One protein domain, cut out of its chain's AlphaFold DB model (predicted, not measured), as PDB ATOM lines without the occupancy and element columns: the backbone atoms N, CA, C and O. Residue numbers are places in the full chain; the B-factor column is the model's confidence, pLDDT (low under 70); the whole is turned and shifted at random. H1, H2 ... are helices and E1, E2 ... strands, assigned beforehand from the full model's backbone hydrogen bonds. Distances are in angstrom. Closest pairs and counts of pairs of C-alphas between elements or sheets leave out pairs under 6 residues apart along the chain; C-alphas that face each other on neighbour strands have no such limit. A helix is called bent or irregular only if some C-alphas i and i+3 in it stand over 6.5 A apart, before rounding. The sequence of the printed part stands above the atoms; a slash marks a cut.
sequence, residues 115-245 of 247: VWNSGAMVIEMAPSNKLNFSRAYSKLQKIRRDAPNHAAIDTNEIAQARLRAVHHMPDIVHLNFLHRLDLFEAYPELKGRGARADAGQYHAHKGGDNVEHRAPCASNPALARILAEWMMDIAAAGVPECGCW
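Overview. This is residues 115 to 245 of the 247 residues of a protein of Lentisphaerae bacterium (UniProt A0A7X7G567). A narrow two-stranded parallel sheet, E1 and E2, has H1 and H2 near each other by the end where both strands begin, while the long helix H6 reaches E2 with its later residues, 227 to 235. H3 and H4 follow beyond the other end of the strands, and H5 lies off to one side within long loops; the link of residues 138 to 154 runs out from E1 and folds back to H2. The printed part has 131 residues, with six named helices and two named strands in the order H1 E1 H2 E2 H3 H4 H5 H6; the class is mostly helix, though under half of the residues are in named elements. It is only just compact, close to loose, with a radius of gyration of the C-alphas of 16.3 A and spans of 48 by 33 by 20 A.

Along the chain. H1, residues 121 to 129, begins at C-alpha 121 (251.264, 212.007, 93.575). E1 is residues 133 to 137, 13.7 A long, H2 residues 155 to 163, 12.3 A, and E2 residues 167 to 172, 16.0 A, with C-alpha 167 at (255.235, 199.660, 95.397). H3 is residues 175 to 181, H4 residues 183 to 186 and H5 residues 200 to 204. H6, residues 221 to 236, is 22.3 A long and ends at C-alpha 236 (266.527, 200.003, 106.420). H1 and H5 are only just irregular, with C-alphas 124 and 127 7.0 A apart and C-alphas 201 and 204 6.8 A apart; H3 is irregular, with C-alphas 176 and 179 7.4 A apart.

Arrangement. E1 and E2 are parallel neighbours at 28 degrees, with N 134 and O 167 2.9 A apart and N 171 and O 136 2.8 A apart, within hydrogen-bond range. E1, H2 and E2 form a strand-helix-strand unit, two parallel neighbour strands with a helix between them in the chain, and its crossover is right-handed. The closest C-alphas of H2 and E2 are those of Ala 161 and His 168, 6.1 A; of H1 and E1, Val 122 and Ser 134, 6.2 A; of E2 and H6, Pro 170 and Ile 234, 7.1 A. H1 and H2 are close but not clearly touching, at a shallow tilt of 3 degrees, the same way; their closest C-alphas, Ile 123 and Ala 161, are 5.4 A apart. H3 and H4 are close but not clearly touching, closest at the C-alphas of His 179 and Glu 185, 7.6 A. H5 is apart from H3, H4 and H6, among others. Every O i to N i+4 pair is within hydrogen-bond range in H2 and H6; in H1 it is 2 of 5, with 2 of 6 O i to N i+3 pairs, in H3 0 of 3, with 3 of 4, in H5 0 of 1, with 0 of 2, and H4 is too short for an O i to N i+4 pair.

Size, cuts and confidence. The C-alphas farthest apart, those of Ser 128 and Gly 194, are 48.7 A from each other. The printed part has no cut. The links E1 to H2, H4 to H5 and H5 to H6 are long. Residues 171 to 172 of E2 pair in parallel with residues 243 to 244, and residues 139 to 140 pair antiparallel with 151 to 152. The mean pLDDT of the printed part is 86.9, and residues 200 to 212 of this model are under 70.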
ATOM      1  N   VAL A 115     253.950 204.940  87.064       85.00
ATOM      2  CA  VAL A 115     254.667 206.043  86.438       85.00
ATOM      3  C   VAL A 115     255.997 206.268  87.141       85.00
ATOM      4  O   VAL A 115     256.192 205.943  88.314       85.00
ATOM      5  N   TRP A 116     256.945 206.788  86.374       84.62
ATOM      6  CA  TRP A 116     258.262 207.160  86.865       84.62
ATOM      7  C   TRP A 116     258.291 208.657  87.173       84.62
ATOM      8  O   TRP A 116     257.581 209.433  86.538       84.62
ATOM      9  N   ASN A 117     259.166 209.074  88.093       76.94
ATOM     10  CA  ASN A 117     259.421 210.486  88.420       76.94
ATOM     11  C   ASN A 117     258.204 211.249  88.966       76.94
ATOM     12  O   ASN A 117     258.061 212.450  88.754       76.94
ATOM     13  N   SER A 118     257.319 210.551  89.661       72.00
ATOM     14  CA  SER A 118     255.992 211.042  90.032       72.00
ATOM     15  C   SER A 118     255.812 211.244  91.539       72.00
ATOM     16  O   SER A 118     254.841 211.873  91.957       72.00
ATOM     17  N   GLY A 119     256.742 210.729  92.354       73.50
ATOM     18  CA  GLY A 119     256.747 210.902  93.809       73.50
ATOM     19  C   GLY A 119     255.430 210.487  94.474       73.50
ATOM     20  O   GLY A 119     254.774 209.528  94.044       73.50
ATOM     21  N   ALA A 120     255.035 211.254  95.490       72.81
ATOM     22  CA  ALA A 120     253.839 211.020  96.297       72.81
ATOM     23  C   ALA A 120     252.516 211.124  95.519       72.81
ATOM     24  O   ALA A 120     251.523 210.523  95.921       72.81
ATOM     25  N   MET A 121     252.486 211.819  94.373       72.94
ATOM     26  CA  MET A 121     251.264 212.007  93.575       72.94
ATOM     27  C   MET A 121     250.618 210.669  93.179       72.94
ATOM     28  O   MET A 121     249.394 210.537  93.157       72.94
ATOM     29  N   VAL A 122     251.433 209.646  92.905       75.75
ATOM     30  CA  VAL A 122     250.939 208.301  92.561       75.75
ATOM     31  C   VAL A 122     250.290 207.628  93.754       75.75
ATOM     32  O   VAL A 122     249.302 206.923  93.598       75.75
ATOM     33  N   ILE A 123     250.806 207.857  94.957       80.94
ATOM     34  CA  ILE A 123     250.236 207.264  96.167       80.94
ATOM     35  C   ILE A 123     248.801 207.765  96.361       80.94
ATOM     36  O   ILE A 123     247.943 207.001  96.793       80.94
ATOM     37  N   GLU A 124     248.519 209.015  95.994       77.44
ATOM     38  CA  GLU A 124     247.194 209.615  96.155       77.44
ATOM     39  C   GLU A 124     246.243 209.334  94.984       77.44
ATOM     40  O   GLU A 124     245.086 208.979  95.206       77.44
ATOM     41  N   MET A 125     246.702 209.483  93.737       73.44
ATOM     42  CA  MET A 125     245.819 209.464  92.558       73.44
ATOM     43  C   MET A 125     245.727 208.101  91.867       73.44
ATOM     44  O   MET A 125     244.732 207.783  91.214       73.44
ATOM     45  N   ALA A 126     246.780 207.298  91.962       71.19
ATOM     46  CA  ALA A 126     246.938 206.097  91.155       71.19
ATOM     47  C   ALA A 126     246.086 204.892  91.611       71.19
ATOM     48  O   ALA A 126     245.673 204.117  90.737       71.19
ATOM     49  N   PRO A 127     245.717 204.750  92.904       72.56
ATOM     50  CA  PRO A 127     244.804 203.705  93.352       72.56
ATOM     51  C   PRO A 127     243.478 203.650  92.604       72.56
ATOM     52  O   PRO A 127     243.022 202.553  92.305       72.56
ATOM     53  N   SER A 128     242.899 204.795  92.226       81.19
ATOM     54  CA  SER A 128     241.631 204.853  91.478       81.19
ATOM     55  C   SER A 128     241.693 204.147  90.119       81.19
ATOM     56  O   SER A 128     240.666 203.733  89.598       81.19
ATOM     57  N   ASN A 129     242.896 203.978  89.561       86.00
ATOM     58  CA  ASN A 129     243.148 203.244  88.319       86.00
ATOM     59  C   ASN A 129     243.884 201.915  88.566       86.00
ATOM     60  O   ASN A 129     244.429 201.327  87.634       86.00
ATOM     61  N   LYS A 130     243.951 201.456  89.825       91.19
ATOM     62  CA  LYS A 130     244.716 200.275  90.265       91.19
ATOM     63  C   LYS A 130     246.170 200.289  89.775       91.19
ATOM     64  O   LYS A 130     246.752 199.233  89.526       91.19
ATOM     65  N   LEU A 131     246.771 201.465  89.630       92.00
ATOM     66  CA  LEU A 131     248.213 201.581  89.452       92.00
ATOM     67  C   LEU A 131     248.887 201.262  90.789       92.00
ATOM     68  O   LEU A 131     248.363 201.578  91.857       92.00
ATOM     69  N   ASN A 132     250.030 200.595  90.726       92.06
ATOM     70  CA  ASN A 132     250.652 199.946  91.868       92.06
ATOM     71  C   ASN A 132     252.166 200.154  91.942       92.06
ATOM     72  O   ASN A 132     252.803 199.505  92.763       92.06
ATOM     73  N   PHE A 133     252.729 201.029  91.111       91.69
ATOM     74  CA  PHE A 133     254.157 201.306  91.069       91.69
ATOM     75  C   PHE A 133     254.425 202.814  91.002       91.69
ATOM     76  O   PHE A 133     253.798 203.537  90.223       91.69
ATOM     77  N   SER A 134     255.377 203.289  91.800       89.19
ATOM     78  CA  SER A 134     255.917 204.648  91.735       89.19
ATOM     79  C   SER A 134     257.427 204.601  91.915       89.19
ATOM     80  O   SER A 134     257.909 203.987  92.865       89.19
ATOM     81  N   ARG A 135     258.166 205.299  91.050       87.62
ATOM     82  CA  ARG A 135     259.596 205.582  91.252       87.62
ATOM     83  C   ARG A 135     259.770 207.021  91.730       87.62
ATOM     84  O   ARG A 135     259.281 207.948  91.072       87.62
ATOM     85  N   ALA A 136     260.505 207.211  92.823       84.56
ATOM     86  CA  ALA A 136     260.771 208.523  93.409       84.56
ATOM     87  C   ALA A 136     262.257 208.726  93.711       84.56
ATOM     88  O   ALA A 136     262.939 207.809  94.153       84.56
ATOM     89  N   TYR A 137     262.760 209.942  93.501       82.00
ATOM     90  CA  TYR A 137     264.151 210.268  93.817       82.00
ATOM     91  C   TYR A 137     264.400 210.249  95.324       82.00
ATOM     92  O   TYR A 137     263.707 210.931  96.082       82.00
ATOM     93  N   SER A 138     265.440 209.532  95.748       87.69
ATOM     94  CA  SER A 138     265.933 209.606  97.121       87.69
ATOM     95  C   SER A 138     266.656 210.928  97.378       87.69
ATOM     96  O   SER A 138     267.352 211.469  96.513       87.69
ATOM     97  N   LYS A 139     266.551 211.442  98.608       91.06
ATOM     98  CA  LYS A 139     267.364 212.575  99.065       91.06
ATOM     99  C   LYS A 139     268.739 212.063  99.495       91.06
ATOM    100  O   LYS A 139     268.936 211.698 100.651       91.06
ATOM    101  N   LEU A 140     269.673 212.010  98.553       94.25
ATOM    102  CA  LEU A 140     271.046 211.565  98.797       94.25
ATOM    103  C   LEU A 140     271.890 212.699  99.394       94.25
ATOM    104  O   LEU A 140     271.829 213.838  98.926       94.25
ATOM    105  N   GLN A 141     272.679 212.398 100.425       95.19
ATOM    106  CA  GLN A 141     273.625 213.358 100.995       95.19
ATOM    107  C   GLN A 141     274.825 213.583 100.061       95.19
ATOM    108  O   GLN A 141     275.197 212.707  99.278       95.19
ATOM    109  N   LYS A 142     275.447 214.766 100.166       96.06
ATOM    110  CA  LYS A 142     276.731 215.055  99.508       96.06
ATOM    111  C   LYS A 142     277.797 214.072  99.989       96.06
ATOM    112  O   LYS A 142     277.919 213.821 101.188       96.06
ATOM    113  N   ILE A 143     278.576 213.563  99.048       97.12
ATOM    114  CA  ILE A 143     279.627 212.582  99.278       97.12
ATOM    115  C   ILE A 143     280.842 213.294  99.857       97.12
ATOM    116  O   ILE A 143     281.258 214.351  99.386       97.12
ATOM    117  N   ARG A 144     281.442 212.691 100.882       97.00
ATOM    118  CA  ARG A 144     282.703 213.151 101.469       97.00
ATOM    119  C   ARG A 144     283.695 212.000 101.487       97.00
ATOM    120  O   ARG A 144     283.315 210.840 101.663       97.00
ATOM    121  N   ARG A 145     284.976 212.313 101.283       96.44
ATOM    122  CA  ARG A 145     286.031 211.299 101.331       96.44
ATOM    123  C   ARG A 145     286.056 210.654 102.720       96.44
ATOM    124  O   ARG A 145     285.971 211.355 103.721       96.44
ATOM    125  N   ASP A 146     286.108 209.326 102.735       93.12
ATOM    126  CA  ASP A 146     286.199 208.470 103.926       93.12
ATOM    127  C   ASP A 146     285.072 208.635 104.966       93.12
ATOM    128  O   ASP A 146     285.166 208.113 106.073       93.12
ATOM    129  N   ALA A 147     283.972 209.302 104.602       95.75
ATOM    130  CA  ALA A 147     282.762 209.374 105.413       95.75
ATOM    131  C   ALA A 147     281.706 208.354 104.937       95.75
ATOM    132  O   ALA A 147     281.704 207.990 103.751       95.75
ATOM    133  N   PRO A 148     280.793 207.915 105.826       95.81
ATOM    134  CA  PRO A 148     279.591 207.188 105.431       95.81
ATOM    135  C   PRO A 148     278.685 208.037 104.535       95.81
ATOM    136  O   PRO A 148     278.558 209.250 104.723       95.81
ATOM    137  N   ASN A 149     278.042 207.388 103.572       97.06
ATOM    138  CA  ASN A 149     277.079 207.993 102.664       97.06
ATOM    139  C   ASN A 149     275.661 207.632 103.098       97.06
ATOM    140  O   ASN A 149     275.407 206.500 103.495       97.06
ATOM    141  N   HIS A 150     274.738 208.588 102.987       96.31
ATOM    142  CA  HIS A 150     273.371 208.387 103.459       96.31
ATOM    143  C   HIS A 150     272.301 208.795 102.453       96.31
ATOM    144  O   HIS A 150     272.454 209.778 101.716       96.31
ATOM    145  N   ALA A 151     271.193 208.057 102.476       95.31
ATOM    146  CA  ALA A 151     269.968 208.348 101.748       95.31
ATOM    147  C   ALA A 151     268.833 208.631 102.744       95.31
ATOM    148  O   ALA A 151     268.468 207.788 103.556       95.31
ATOM    149  N   ALA A 152     268.241 209.824 102.678       92.94
ATOM    150  CA  ALA A 152     267.070 210.152 103.481       92.94
ATOM    151  C   ALA A 152     265.794 209.665 102.778       92.94
ATOM    152  O   ALA A 152     265.432 210.167 101.709       92.94
ATOM    153  N   ILE A 153     265.120 208.697 103.404       91.25
ATOM    154  CA  ILE A 153     263.882 208.078 102.922       91.25
ATOM    155  C   ILE A 153     262.721 208.470 103.834       91.25
ATOM    156  O   ILE A 153     262.811 208.351 105.056       91.25
ATOM    157  N   ASP A 154     261.618 208.927 103.241       90.38
ATOM    158  CA  ASP A 154     260.386 209.196 103.979       90.38
ATOM    159  C   ASP A 154     259.638 207.879 104.237       90.38
ATOM    160  O   ASP A 154     258.934 207.340 103.382       90.38
ATOM    161  N   THR A 155     259.808 207.327 105.437       91.44
ATOM    162  CA  THR A 155     259.171 206.062 105.835       91.44
ATOM    163  C   THR A 155     257.654 206.175 105.968       91.44
ATOM    164  O   THR A 155     256.957 205.166 105.823       91.44
ATOM    165  N   ASN A 156     257.117 207.379 106.191       90.62
ATOM    166  CA  ASN A 156     255.678 207.597 106.187       90.62
ATOM    167  C   ASN A 156     255.131 207.509 104.759       90.62
ATOM    168  O   ASN A 156     254.124 206.837 104.552       90.62
ATOM    169  N   GLU A 157     255.815 208.088 103.769       89.06
ATOM    170  CA  GLU A 157     255.449 207.934 102.353       89.06
ATOM    171  C   GLU A 157     255.437 206.450 101.936       89.06
ATOM    172  O   GLU A 157     254.445 205.966 101.383       89.06
ATOM    173  N   ILE A 158     256.467 205.685 102.320       90.69
ATOM    174  CA  ILE A 158     256.527 204.229 102.100       90.69
ATOM    175  C   ILE A 158     255.346 203.503 102.759       90.69
ATOM    176  O   ILE A 158     254.696 202.658 102.136       90.69
ATOM    177  N   ALA A 159     255.033 203.824 104.016       91.12
ATOM    178  CA  ALA A 159     253.910 203.217 104.722       91.12
ATOM    179  C   ALA A 159     252.564 203.546 104.050       91.12
ATOM    180  O   ALA A 159     251.720 202.661 103.883       91.12
ATOM    181  N   GLN A 160     252.376 204.793 103.611       89.56
ATOM    182  CA  GLN A 160     251.177 205.238 102.902       89.56
ATOM    183  C   GLN A 160     251.013 204.557 101.538       89.56
ATOM    184  O   GLN A 160     249.884 204.215 101.175       89.56
ATOM    185  N   ALA A 161     252.109 204.324 100.812       90.75
ATOM    186  CA  ALA A 161     252.105 203.572  99.560       90.75
ATOM    187  C   ALA A 161     251.678 202.114  99.778       90.75
ATOM    188  O   ALA A 161     250.752 201.629  99.124       90.75
ATOM    189  N   ARG A 162     252.269 201.436 100.772       90.69
ATOM    190  CA  ARG A 162     251.929 200.044 101.114       90.69
ATOM    191  C   ARG A 162     250.458 199.878 101.485       90.69
ATOM    192  O   ARG A 162     249.815 198.936 101.026       90.69
ATOM    193  N   LEU A 163     249.902 200.810 102.267       90.00
ATOM    194  CA  LEU A 163     248.480 200.807 102.634       90.00
ATOM    195  C   LEU A 163     247.537 200.900 101.427       90.00
ATOM    196  O   LEU A 163     246.379 200.497 101.544       90.00
ATOM    197  N   ARG A 164     248.030 201.422 100.300       91.25
ATOM    198  CA  ARG A 164     247.294 201.602  99.044       91.25
ATOM    199  C   ARG A 164     247.724 200.626  97.947       91.25
ATOM    200  O   ARG A 164     247.469 200.859  96.771       91.25
ATOM    201  N   ALA A 165     248.389 199.534  98.331       92.69
ATOM    202  CA  ALA A 165     248.897 198.515  97.416       92.69
ATOM    203  C   ALA A 165     249.860 199.058  96.333       92.69
ATOM    204  O   ALA A 165     249.946 198.477  95.249       92.69
ATOM    205  N   VAL A 166     250.589 200.141  96.631       91.50
ATOM    206  CA  VAL A 166     251.597 200.750  95.751       91.50
ATOM    207  C   VAL A 166     253.006 200.360  96.211       91.50
ATOM    208  O   VAL A 166     253.389 200.606  97.355       91.50
ATOM    209  N   HIS A 167     253.788 199.787  95.300       90.69
ATOM    210  CA  HIS A 167     255.235 199.660  95.397       90.69
ATOM    211  C   HIS A 167     255.861 201.036  95.134       90.69
ATOM    212  O   HIS A 167     255.863 201.529  94.007       90.69
ATOM    213  N   HIS A 168     256.333 201.693  96.194       90.94
ATOM    214  CA  HIS A 168     257.043 202.965  96.092       90.94
ATOM    215  C   HIS A 168     258.547 202.712  96.178       90.94
ATOM    216  O   HIS A 168     259.070 202.457  97.262       90.94
ATOM    217  N   MET A 169     259.211 202.747  95.026       91.62
ATOM    218  CA  MET A 169     260.621 202.421  94.857       91.62
ATOM    219  C   MET A 169     261.475 203.702  94.879       91.62
ATOM    220  O   MET A 169     261.365 204.531  93.964       91.62
ATOM    221  N   PRO A 170     262.346 203.883  95.887       91.81
ATOM    222  CA  PRO A 170     263.325 204.953  95.904       91.81
ATOM    223  C   PRO A 170     264.395 204.735  94.837       91.81
ATOM    224  O   PRO A 170     264.780 203.607  94.524       91.81
ATOM    225  N   ASP A 171     264.883 205.832  94.284       90.25
ATOM    226  CA  ASP A 171     265.850 205.847  93.201       90.25
ATOM    227  C   ASP A 171     267.151 206.522  93.620       90.25
ATOM    228  O   ASP A 171     267.155 207.647  94.137       90.25
ATOM    229  N   ILE A 172     268.261 205.860  93.309       92.00
ATOM    230  CA  ILE A 172     269.579 206.474  93.297       92.00
ATOM    231  C   ILE A 172     269.682 207.309  92.021       92.00
ATOM    232  O   ILE A 172     269.419 206.822  90.920       92.00
ATOM    233  N   VAL A 173     270.092 208.571  92.179       88.12
ATOM    234  CA  VAL A 173     270.291 209.499  91.061       88.12
ATOM    235  C   VAL A 173     271.136 208.861  89.955       88.12
ATOM    236  O   VAL A 173     272.009 208.035  90.225       88.12
ATOM    237  N   HIS A 174     270.909 209.267  88.705       89.25
ATOM    238  CA  HIS A 174     271.670 208.728  87.581       89.25
ATOM    239  C   HIS A 174     273.175 208.890  87.828       89.25
ATOM    240  O   HIS A 174     273.618 209.964  88.256       89.25
ATOM    241  N   LEU A 175     273.970 207.850  87.562       91.31
ATOM    242  CA  LEU A 175     275.362 207.841  88.023       91.31
ATOM    243  C   LEU A 175     276.221 208.924  87.343       91.31
ATOM    244  O   LEU A 175     277.175 209.426  87.935       91.31
ATOM    245  N   ASN A 176     275.846 209.367  86.141       88.06
ATOM    246  CA  ASN A 176     276.459 210.504  85.444       88.06
ATOM    247  C   ASN A 176     276.156 211.881  86.088       88.06
ATOM    248  O   ASN A 176     276.802 212.882  85.760       88.06
ATOM    249  N   PHE A 177     275.206 211.961  87.028       88.75
ATOM    250  CA  PHE A 177     274.918 213.157  87.829       88.75
ATOM    251  C   PHE A 177     275.588 213.156  89.207       88.75
ATOM    252  O   PHE A 177     275.389 214.102  89.965       88.75
ATOM    253  N   LEU A 178     276.418 212.163  89.539       91.38
ATOM    254  CA  LEU A 178     277.048 212.089  90.863       91.38
ATOM    255  C   LEU A 178     278.029 213.230  91.165       91.38
ATOM    256  O   LEU A 178     278.299 213.504  92.331       91.38
ATOM    257  N   HIS A 179     278.486 213.974  90.153       90.19
ATOM    258  CA  HIS A 179     279.198 215.237  90.370       90.19
ATOM    259  C   HIS A 179     278.361 216.256  91.171       90.19
ATOM    260  O   HIS A 179     278.927 217.059  91.899       90.19
ATOM    261  N   ARG A 180     277.020 216.203  91.100       89.25
ATOM    262  CA  ARG A 180     276.116 217.064  91.890       89.25
ATOM    263  C   ARG A 180     276.081 216.705  93.373       89.25
ATOM    264  O   ARG A 180     275.582 217.484  94.179       89.25
ATOM    265  N   LEU A 181     276.569 215.514  93.707       93.50
ATOM    266  CA  LEU A 181     276.751 215.031  95.068       93.50
ATOM    267  C   LEU A 181     278.234 215.068  95.462       93.50
ATOM    268  O   LEU A 181     278.636 214.322  96.342       93.50
ATOM    269  N   ASP A 182     279.041 215.906  94.806       95.38
ATOM    270  CA  ASP A 182     280.467 216.121  95.073       95.38
ATOM    271  C   ASP A 182     281.353 214.869  94.860       95.38
ATOM    272  O   ASP A 182     282.492 214.823  95.327       95.38
ATOM    273  N   LEU A 183     280.883 213.853  94.108       95.38
ATOM    274  CA  LEU A 183     281.620 212.590  93.921       95.38
ATOM    275  C   LEU A 183     283.047 212.810  93.418       95.38
ATOM    276  O   LEU A 183     283.977 212.224  93.957       95.38
ATOM    277  N   PHE A 184     283.222 213.613  92.366       94.19
ATOM    278  CA  PHE A 184     284.531 213.803  91.734       94.19
ATOM    279  C   PHE A 184     285.416 214.809  92.469       94.19
ATOM    280  O   PHE A 184     286.623 214.807  92.245       94.19
ATOM    281  N   GLU A 185     284.850 215.627  93.358       95.00
ATOM    282  CA  GLU A 185     285.632 216.448  94.286       95.00
ATOM    283  C   GLU A 185     286.192 215.573  95.410       95.00
ATOM    284  O   GLU A 185     287.388 215.603  95.696       95.00
ATOM    285  N   ALA A 186     285.341 214.730  96.004       96.94
ATOM    286  CA  ALA A 186     285.743 213.798  97.047       96.94
ATOM    287  C   ALA A 186     286.672 212.702  96.506       96.94
ATOM    288  O   ALA A 186     287.686 212.414  97.135       96.94
ATOM    289  N   TYR A 187     286.366 212.131  95.337       96.88
ATOM    290  CA  TYR A 187     287.066 211.009  94.700       96.88
ATOM    291  C   TYR A 187     287.367 211.275  93.212       96.88
ATOM    292  O   TYR A 187     286.707 210.709  92.330       96.88
ATOM    293  N   PRO A 188     288.382 212.097  92.884       95.75
ATOM    294  CA  PRO A 188     288.765 212.372  91.495       95.75
ATOM    295  C   PRO A 188     289.105 211.109  90.686       95.75
ATOM    296  O   PRO A 188     288.867 211.046  89.481       95.75
ATOM    297  N   GLU A 189     289.620 210.072  91.349       95.75
ATOM    298  CA  GLU A 189     289.937 208.765  90.768       95.75
ATOM    299  C   GLU A 189     288.708 207.995  90.259       95.75
ATOM    300  O   GLU A 189     288.855 207.086  89.439       95.75
ATOM    301  N   LEU A 190     287.502 208.359  90.716       96.19
ATOM    302  CA  LEU A 190     286.244 207.790  90.236       96.19
ATOM    303  C   LEU A 190     285.757 208.436  88.943       96.19
ATOM    304  O   LEU A 190     284.823 207.918  88.342       96.19
ATOM    305  N   LYS A 191     286.370 209.521  88.468       93.94
ATOM    306  CA  LYS A 191     285.970 210.164  87.215       93.94
ATOM    307  C   LYS A 191     286.300 209.270  86.015       93.94
ATOM    308  O   LYS A 191     287.464 208.946  85.765       93.94
ATOM    309  N   GLY A 192     285.279 208.888  85.246       92.12
ATOM    310  CA  GLY A 192     285.454 208.091  84.035       92.12
ATOM    311  C   GLY A 192     286.350 208.785  83.003       92.12
ATOM    312  O   GLY A 192     286.262 209.996  82.774       92.12
ATOM    313  N   ARG A 193     287.229 207.998  82.372       90.62
ATOM    314  CA  ARG A 193     288.270 208.481  81.453       90.62
ATOM    315  C   ARG A 193     287.876 208.296  79.987       90.62
ATOM    316  O   ARG A 193     287.197 207.338  79.629       90.62
ATOM    317  N   GLY A 194     288.380 209.186  79.133       88.62
ATOM    318  CA  GLY A 194     288.153 209.150  77.686       88.62
ATOM    319  C   GLY A 194     286.793 209.711  77.258       88.62
ATOM    320  O   GLY A 194     285.970 210.107  78.086       88.62
ATOM    321  N   ALA A 195     286.576 209.759  75.942       85.25
ATOM    322  CA  ALA A 195     285.359 210.308  75.341       85.25
ATOM    323  C   ALA A 195     284.113 209.456  75.637       85.25
ATOM    324  O   ALA A 195     283.035 209.991  75.836       85.25
ATOM    325  N   ARG A 196     284.264 208.129  75.748       85.75
ATOM    326  CA  ARG A 196     283.147 207.201  76.019       85.75
ATOM    327  C   ARG A 196     282.560 207.323  77.428       85.75
ATOM    328  O   ARG A 196     281.483 206.797  77.668       85.75
ATOM    329  N   ALA A 197     283.282 207.954  78.353       87.81
ATOM    330  CA  ALA A 197     282.793 208.211  79.703       87.81
ATOM    331  C   ALA A 197     281.953 209.491  79.793       87.81
ATOM    332  O   ALA A 197     281.356 209.737  80.837       87.81
ATOM    333  N   ASP A 198     281.939 210.317  78.749       84.62
ATOM    334  CA  ASP A 198     281.068 211.483  78.676       84.62
ATOM    335  C   ASP A 198     279.666 211.035  78.251       84.62
ATOM    336  O   ASP A 198     279.477 210.496  77.162       84.62
ATOM    337  N   ALA A 199     278.680 211.245  79.124       75.88
ATOM    338  CA  ALA A 199     277.285 210.912  78.859       75.88
ATOM    339  C   ALA A 199     276.578 211.951  77.959       75.88
ATOM    340  O   ALA A 199     275.358 211.888  77.822       75.88
ATOM    341  N   GLY A 200     277.331 212.894  77.364       61.41
ATOM    342  CA  GLY A 200     277.164 213.574  76.064       61.41
ATOM    343  C   GLY A 200     275.785 214.078  75.606       61.41
ATOM    344  O   GLY A 200     275.650 215.224  75.201       61.41
ATOM    345  N   GLN A 201     274.735 213.259  75.637       57.28
ATOM    346  CA  GLN A 201     273.403 213.605  75.129       57.28
ATOM    347  C   GLN A 201     272.490 214.293  76.159       57.28
ATOM    348  O   GLN A 201     271.514 214.931  75.772       57.28
ATOM    349  N   TYR A 202     272.808 214.249  77.458       55.69
ATOM    350  CA  TYR A 202     272.043 214.978  78.490       55.69
ATOM    351  C   TYR A 202     272.402 216.472  78.615       55.69
ATOM    352  O   TYR A 202     271.732 217.206  79.352       55.69
ATOM    353  N   HIS A 203     273.421 216.935  77.881       52.44
ATOM    354  CA  HIS A 203     273.911 218.321  77.897       52.44
ATOM    355  C   HIS A 203     272.809 219.331  77.519       52.44
ATOM    356  O   HIS A 203     272.754 220.426  78.076       52.44
ATOM    357  N   ALA A 204     271.855 218.927  76.670       49.62
ATOM    358  CA  ALA A 204     270.780 219.783  76.162       49.62
ATOM    359  C   ALA A 204     269.718 220.200  77.201       49.62
ATOM    360  O   ALA A 204     268.957 221.132  76.942       49.62
ATOM    361  N   HIS A 205     269.628 219.539  78.366       51.56
ATOM    362  CA  HIS A 205     268.494 219.745  79.278       51.56
ATOM    363  C   HIS A 205     268.835 220.312  80.665       51.56
ATOM    364  O   HIS A 205     267.927 220.862  81.289       51.56
ATOM    365  N   LYS A 206     270.067 220.188  81.198       53.12
ATOM    366  CA  LYS A 206     270.342 220.536  82.618       53.12
ATOM    367  C   LYS A 206     271.784 220.975  82.968       53.12
ATOM    368  O   LYS A 206     272.323 220.469  83.956       53.12
ATOM    369  N   GLY A 207     272.392 221.928  82.251       53.56
ATOM    370  CA  GLY A 207     273.637 222.550  82.754       53.56
ATOM    371  C   GLY A 207     274.477 223.391  81.789       53.56
ATOM    372  O   GLY A 207     275.296 224.175  82.263       53.56
ATOM    373  N   GLY A 208     274.267 223.268  80.473       55.41
ATOM    374  CA  GLY A 208     275.135 223.895  79.468       55.41
ATOM    375  C   GLY A 208     276.502 223.206  79.346       55.41
ATOM    376  O   GLY A 208     276.803 222.270  80.086       55.41
ATOM    377  N   ASP A 209     277.337 223.692  78.426       56.06
ATOM    378  CA  ASP A 209     278.588 223.045  77.975       56.06
ATOM    379  C   ASP A 209     279.682 222.890  79.057       56.06
ATOM    380  O   ASP A 209     280.712 222.261  78.822       56.06
ATOM    381  N   ASN A 210     279.476 223.450  80.256       58.84
ATOM    382  CA  ASN A 210     280.476 223.510  81.327       58.84
ATOM    383  C   ASN A 210     280.289 222.454  82.433       58.84
ATOM    384  O   ASN A 210     281.039 222.461  83.409       58.84
ATOM    385  N   VAL A 211     279.295 221.563  82.326       67.25
ATOM    386  CA  VAL A 211     279.039 220.527  83.340       67.25
ATOM    387  C   VAL A 211     279.473 219.158  82.824       67.25
ATOM    388  O   VAL A 211     278.890 218.601  81.897       67.25
ATOM    389  N   GLU A 212     280.491 218.578  83.459       69.44
ATOM    390  CA  GLU A 212     281.001 217.256  83.093       69.44
ATOM    391  C   GLU A 212     280.076 216.130  83.586       69.44
ATOM    392  O   GLU A 212     280.245 215.560  84.669       69.44
ATOM    393  N   HIS A 213     279.108 215.764  82.748       83.25
ATOM    394  CA  HIS A 213     278.234 214.603  82.920       83.25
ATOM    395  C   HIS A 213     278.973 213.290  82.644       83.25
ATOM    396  O   HIS A 213     278.709 212.604  81.658       83.25
ATOM    397  N   ARG A 214     279.931 212.935  83.502       88.00
ATOM    398  CA  ARG A 214     280.752 211.734  83.315       88.00
ATOM    399  C   ARG A 214     280.250 210.545  84.115       88.00
ATOM    400  O   ARG A 214     279.932 210.669  85.294       88.00
ATOM    401  N   ALA A 215     280.263 209.379  83.480       91.44
ATOM    402  CA  ALA A 215     280.078 208.103  84.151       91.44
ATOM    403  C   ALA A 215     281.207 207.869  85.173       91.44
ATOM    404  O   ALA A 215     282.378 208.116  84.849       91.44
ATOM    405  N   PRO A 216     280.911 207.392  86.392       94.00
ATOM    406  CA  PRO A 216     281.948 207.018  87.337       94.00
ATOM    407  C   PRO A 216     282.638 205.704  86.929       94.00
ATOM    408  O   PRO A 216     282.079 204.863  86.225       94.00
ATOM    409  N   CYS A 217     283.870 205.506  87.391       94.50
ATOM    410  CA  CYS A 217     284.648 204.295  87.166       94.50
ATOM    411  C   CYS A 217     284.073 203.119  87.975       94.50
ATOM    412  O   CYS A 217     284.382 202.959  89.155       94.50
ATOM    413  N   ALA A 218     283.257 202.278  87.331       92.81
ATOM    414  CA  ALA A 218     282.573 201.156  87.979       92.81
ATOM    415  C   ALA A 218     283.504 200.049  88.508       92.81
ATOM    416  O   ALA A 218     283.105 199.281  89.378       92.81
ATOM    417  N   SER A 219     284.748 199.971  88.024       93.50
ATOM    418  CA  SER A 219     285.734 198.999  88.513       93.50
ATOM    419  C   SER A 219     286.435 199.435  89.802       93.50
ATOM    420  O   SER A 219     287.211 198.663  90.358       93.50
ATOM    421  N   ASN A 220     286.234 200.673  90.260       96.12
ATOM    422  CA  ASN A 220     286.833 201.149  91.498       96.12
ATOM    423  C   ASN A 220     285.912 200.801  92.688       96.12
ATOM    424  O   ASN A 220     284.756 201.236  92.710       96.12
ATOM    425  N   PRO A 221     286.406 200.062  93.700       96.19
ATOM    426  CA  PRO A 221     285.589 199.588  94.819       96.19
ATOM    427  C   PRO A 221     284.968 200.713  95.657       96.19
ATOM    428  O   PRO A 221     283.951 200.488  96.314       96.19
ATOM    429  N   ALA A 222     285.522 201.931  95.618       96.12
ATOM    430  CA  ALA A 222     284.936 203.070  96.317       96.12
ATOM    431  C   ALA A 222     283.523 203.400  95.803       96.12
ATOM    432  O   ALA A 222     282.657 203.726  96.610       96.12
ATOM    433  N   LEU A 223     283.255 203.248  94.496       96.19
ATOM    434  CA  LEU A 223     281.909 203.458  93.957       96.19
ATOM    435  C   LEU A 223     280.927 202.419  94.507       96.19
ATOM    436  O   LEU A 223     279.844 202.781  94.956       96.19
ATOM    437  N   ALA A 224     281.318 201.142  94.502       95.38
ATOM    438  CA  ALA A 224     280.481 200.061  95.018       95.38
ATOM    439  C   ALA A 224     280.131 200.277  96.497       95.38
ATOM    440  O   ALA A 224     278.981 200.093  96.882       95.38
ATOM    441  N   ARG A 225     281.095 200.738  97.308       96.81
ATOM    442  CA  ARG A 225     280.858 201.086  98.714       96.81
ATOM    443  C   ARG A 225     279.837 202.217  98.868       96.81
ATOM    444  O   ARG A 225     278.900 202.063  99.642       96.81
ATOM    445  N   ILE A 226     279.989 203.315  98.123       96.88
ATOM    446  CA  ILE A 226     279.063 204.463  98.176       96.88
ATOM    447  C   ILE A 226     277.634 204.023  97.829       96.88
ATOM    448  O   ILE A 226     276.691 204.344  98.549       96.88
ATOM    449  N   LEU A 227     277.476 203.255  96.745       95.94
ATOM    450  CA  LEU A 227     276.172 202.744  96.323       95.94
ATOM    451  C   LEU A 227     275.572 201.797  97.367       95.94
ATOM    452  O   LEU A 227     274.393 201.923  97.689       95.94
ATOM    453  N   ALA A 228     276.380 200.893  97.925       96.12
ATOM    454  CA  ALA A 228     275.937 199.965  98.960       96.12
ATOM    455  C   ALA A 228     275.454 200.695 100.221       96.12
ATOM    456  O   ALA A 228     274.431 200.316 100.780       96.12
ATOM    457  N   GLU A 229     276.137 201.757 100.648       97.25
ATOM    458  CA  GLU A 229     275.730 202.562 101.807       97.25
ATOM    459  C   GLU A 229     274.351 203.214 101.605       97.25
ATOM    460  O   GLU A 229     273.489 203.106 102.476       97.25
ATOM    461  N   TRP A 230     274.066 203.765 100.420       96.75
ATOM    462  CA  TRP A 230     272.717 204.249 100.098       96.75
ATOM    463  C   TRP A 230     271.671 203.134 100.015       96.75
ATOM    464  O   TRP A 230     270.552 203.307 100.499       96.75
ATOM    465  N   MET A 231     272.017 201.992  99.418       95.81
ATOM    466  CA  MET A 231     271.121 200.834  99.341       95.81
ATOM    467  C   MET A 231     270.786 200.285 100.732       95.81
ATOM    468  O   MET A 231     269.653 199.869 100.957       95.81
ATOM    469  N   MET A 232     271.729 200.324 101.679       96.19
ATOM    470  CA  MET A 232     271.489 199.928 103.068       96.19
ATOM    471  C   MET A 232     270.482 200.849 103.759       96.19
ATOM    472  O   MET A 232     269.584 200.344 104.429       96.19
ATOM    473  N   ASP A 233     270.562 202.167 103.558       96.38
ATOM    474  CA  ASP A 233     269.568 203.105 104.099       96.38
ATOM    475  C   ASP A 233     268.172 202.890 103.478       96.38
ATOM    476  O   ASP A 233     267.158 202.906 104.181       96.38
ATOM    477  N   ILE A 234     268.106 202.617 102.169       95.06
ATOM    478  CA  ILE A 234     266.853 202.268 101.473       95.06
ATOM    479  C   ILE A 234     266.261 200.963 102.028       95.06
ATOM    480  O   ILE A 234     265.069 200.899 102.344       95.06
ATOM    481  N   ALA A 235     267.098 199.942 102.215       95.00
ATOM    482  CA  ALA A 235     266.696 198.671 102.801       95.00
ATOM    483  C   ALA A 235     266.249 198.825 104.262       95.00
ATOM    484  O   ALA A 235     265.261 198.214 104.671       95.00
ATOM    485  N   ALA A 236     266.906 199.690 105.043       95.06
ATOM    486  CA  ALA A 236     266.527 200.003 106.420       95.06
ATOM    487  C   ALA A 236     265.153 200.697 106.513       95.06
ATOM    488  O   ALA A 236     264.437 200.511 107.497       95.06
ATOM    489  N   ALA A 237     264.727 201.415 105.467       92.69
ATOM    490  CA  ALA A 237     263.353 201.914 105.326       92.69
ATOM    491  C   ALA A 237     262.330 200.809 104.958       92.69
ATOM    492  O   ALA A 237     261.129 201.060 104.804       92.69
ATOM    493  N   GLY A 238     262.789 199.561 104.832       92.12
ATOM    494  CA  GLY A 238     262.002 198.377 104.507       92.12
ATOM    495  C   GLY A 238     261.708 198.221 103.017       92.12
ATOM    496  O   GLY A 238     260.791 197.476 102.663       92.12
ATOM    497  N   VAL A 239     262.394 198.949 102.139       91.81
ATOM    498  CA  VAL A 239     262.199 198.802 100.694       91.81
ATOM    499  C   VAL A 239     263.172 197.742 100.169       91.81
ATOM    500  O   VAL A 239     264.376 197.898 100.356       91.81
ATOM    501  N   PRO A 240     262.686 196.659  99.537       87.50
ATOM    502  CA  PRO A 240     263.547 195.559  99.101       87.50
ATOM    503  C   PRO A 240     264.338 195.867  97.823       87.50
ATOM    504  O   PRO A 240     265.286 195.155  97.504       87.50
ATOM    505  N   GLU A 241     263.947 196.908  97.089       90.81
ATOM    506  CA  GLU A 241     264.465 197.239  95.766       90.81
ATOM    507  C   GLU A 241     264.723 198.745  95.650       90.81
ATOM    508  O   GLU A 241     264.072 199.563  96.304       90.81
ATOM    509  N   CYS A 242     265.668 199.122  94.793       91.44
ATOM    510  CA  CYS A 242     265.924 200.514  94.453       91.44
ATOM    511  C   CYS A 242     266.121 200.680  92.948       91.44
ATOM    512  O   CYS A 242     266.721 199.832  92.284       91.44
ATOM    513  N   GLY A 243     265.681 201.820  92.426       89.56
ATOM    514  CA  GLY A 243     266.028 202.241  91.078       89.56
ATOM    515  C   GLY A 243     267.469 202.737  91.021       89.56
ATOM    516  O   GLY A 243     267.961 203.375  91.955       89.56
ATOM    517  N   CYS A 244     268.154 202.456  89.918       87.88
ATOM    518  CA  CYS A 244     269.410 203.114  89.591       87.88
ATOM    519  C   CYS A 244     269.536 203.238  88.076       87.88
ATOM    520  O   CYS A 244     269.398 202.259  87.341       87.88
ATOM    521  N   TRP A 245     269.826 204.447  87.606       85.38
ATOM    522  CA  TRP A 245     270.131 204.685  86.203       85.38
ATOM    523  C   TRP A 245     271.641 204.741  85.995       85.38
ATOM    524  O   TRP A 245     272.317 205.603  86.558       85.38
TER     525      TRP A 245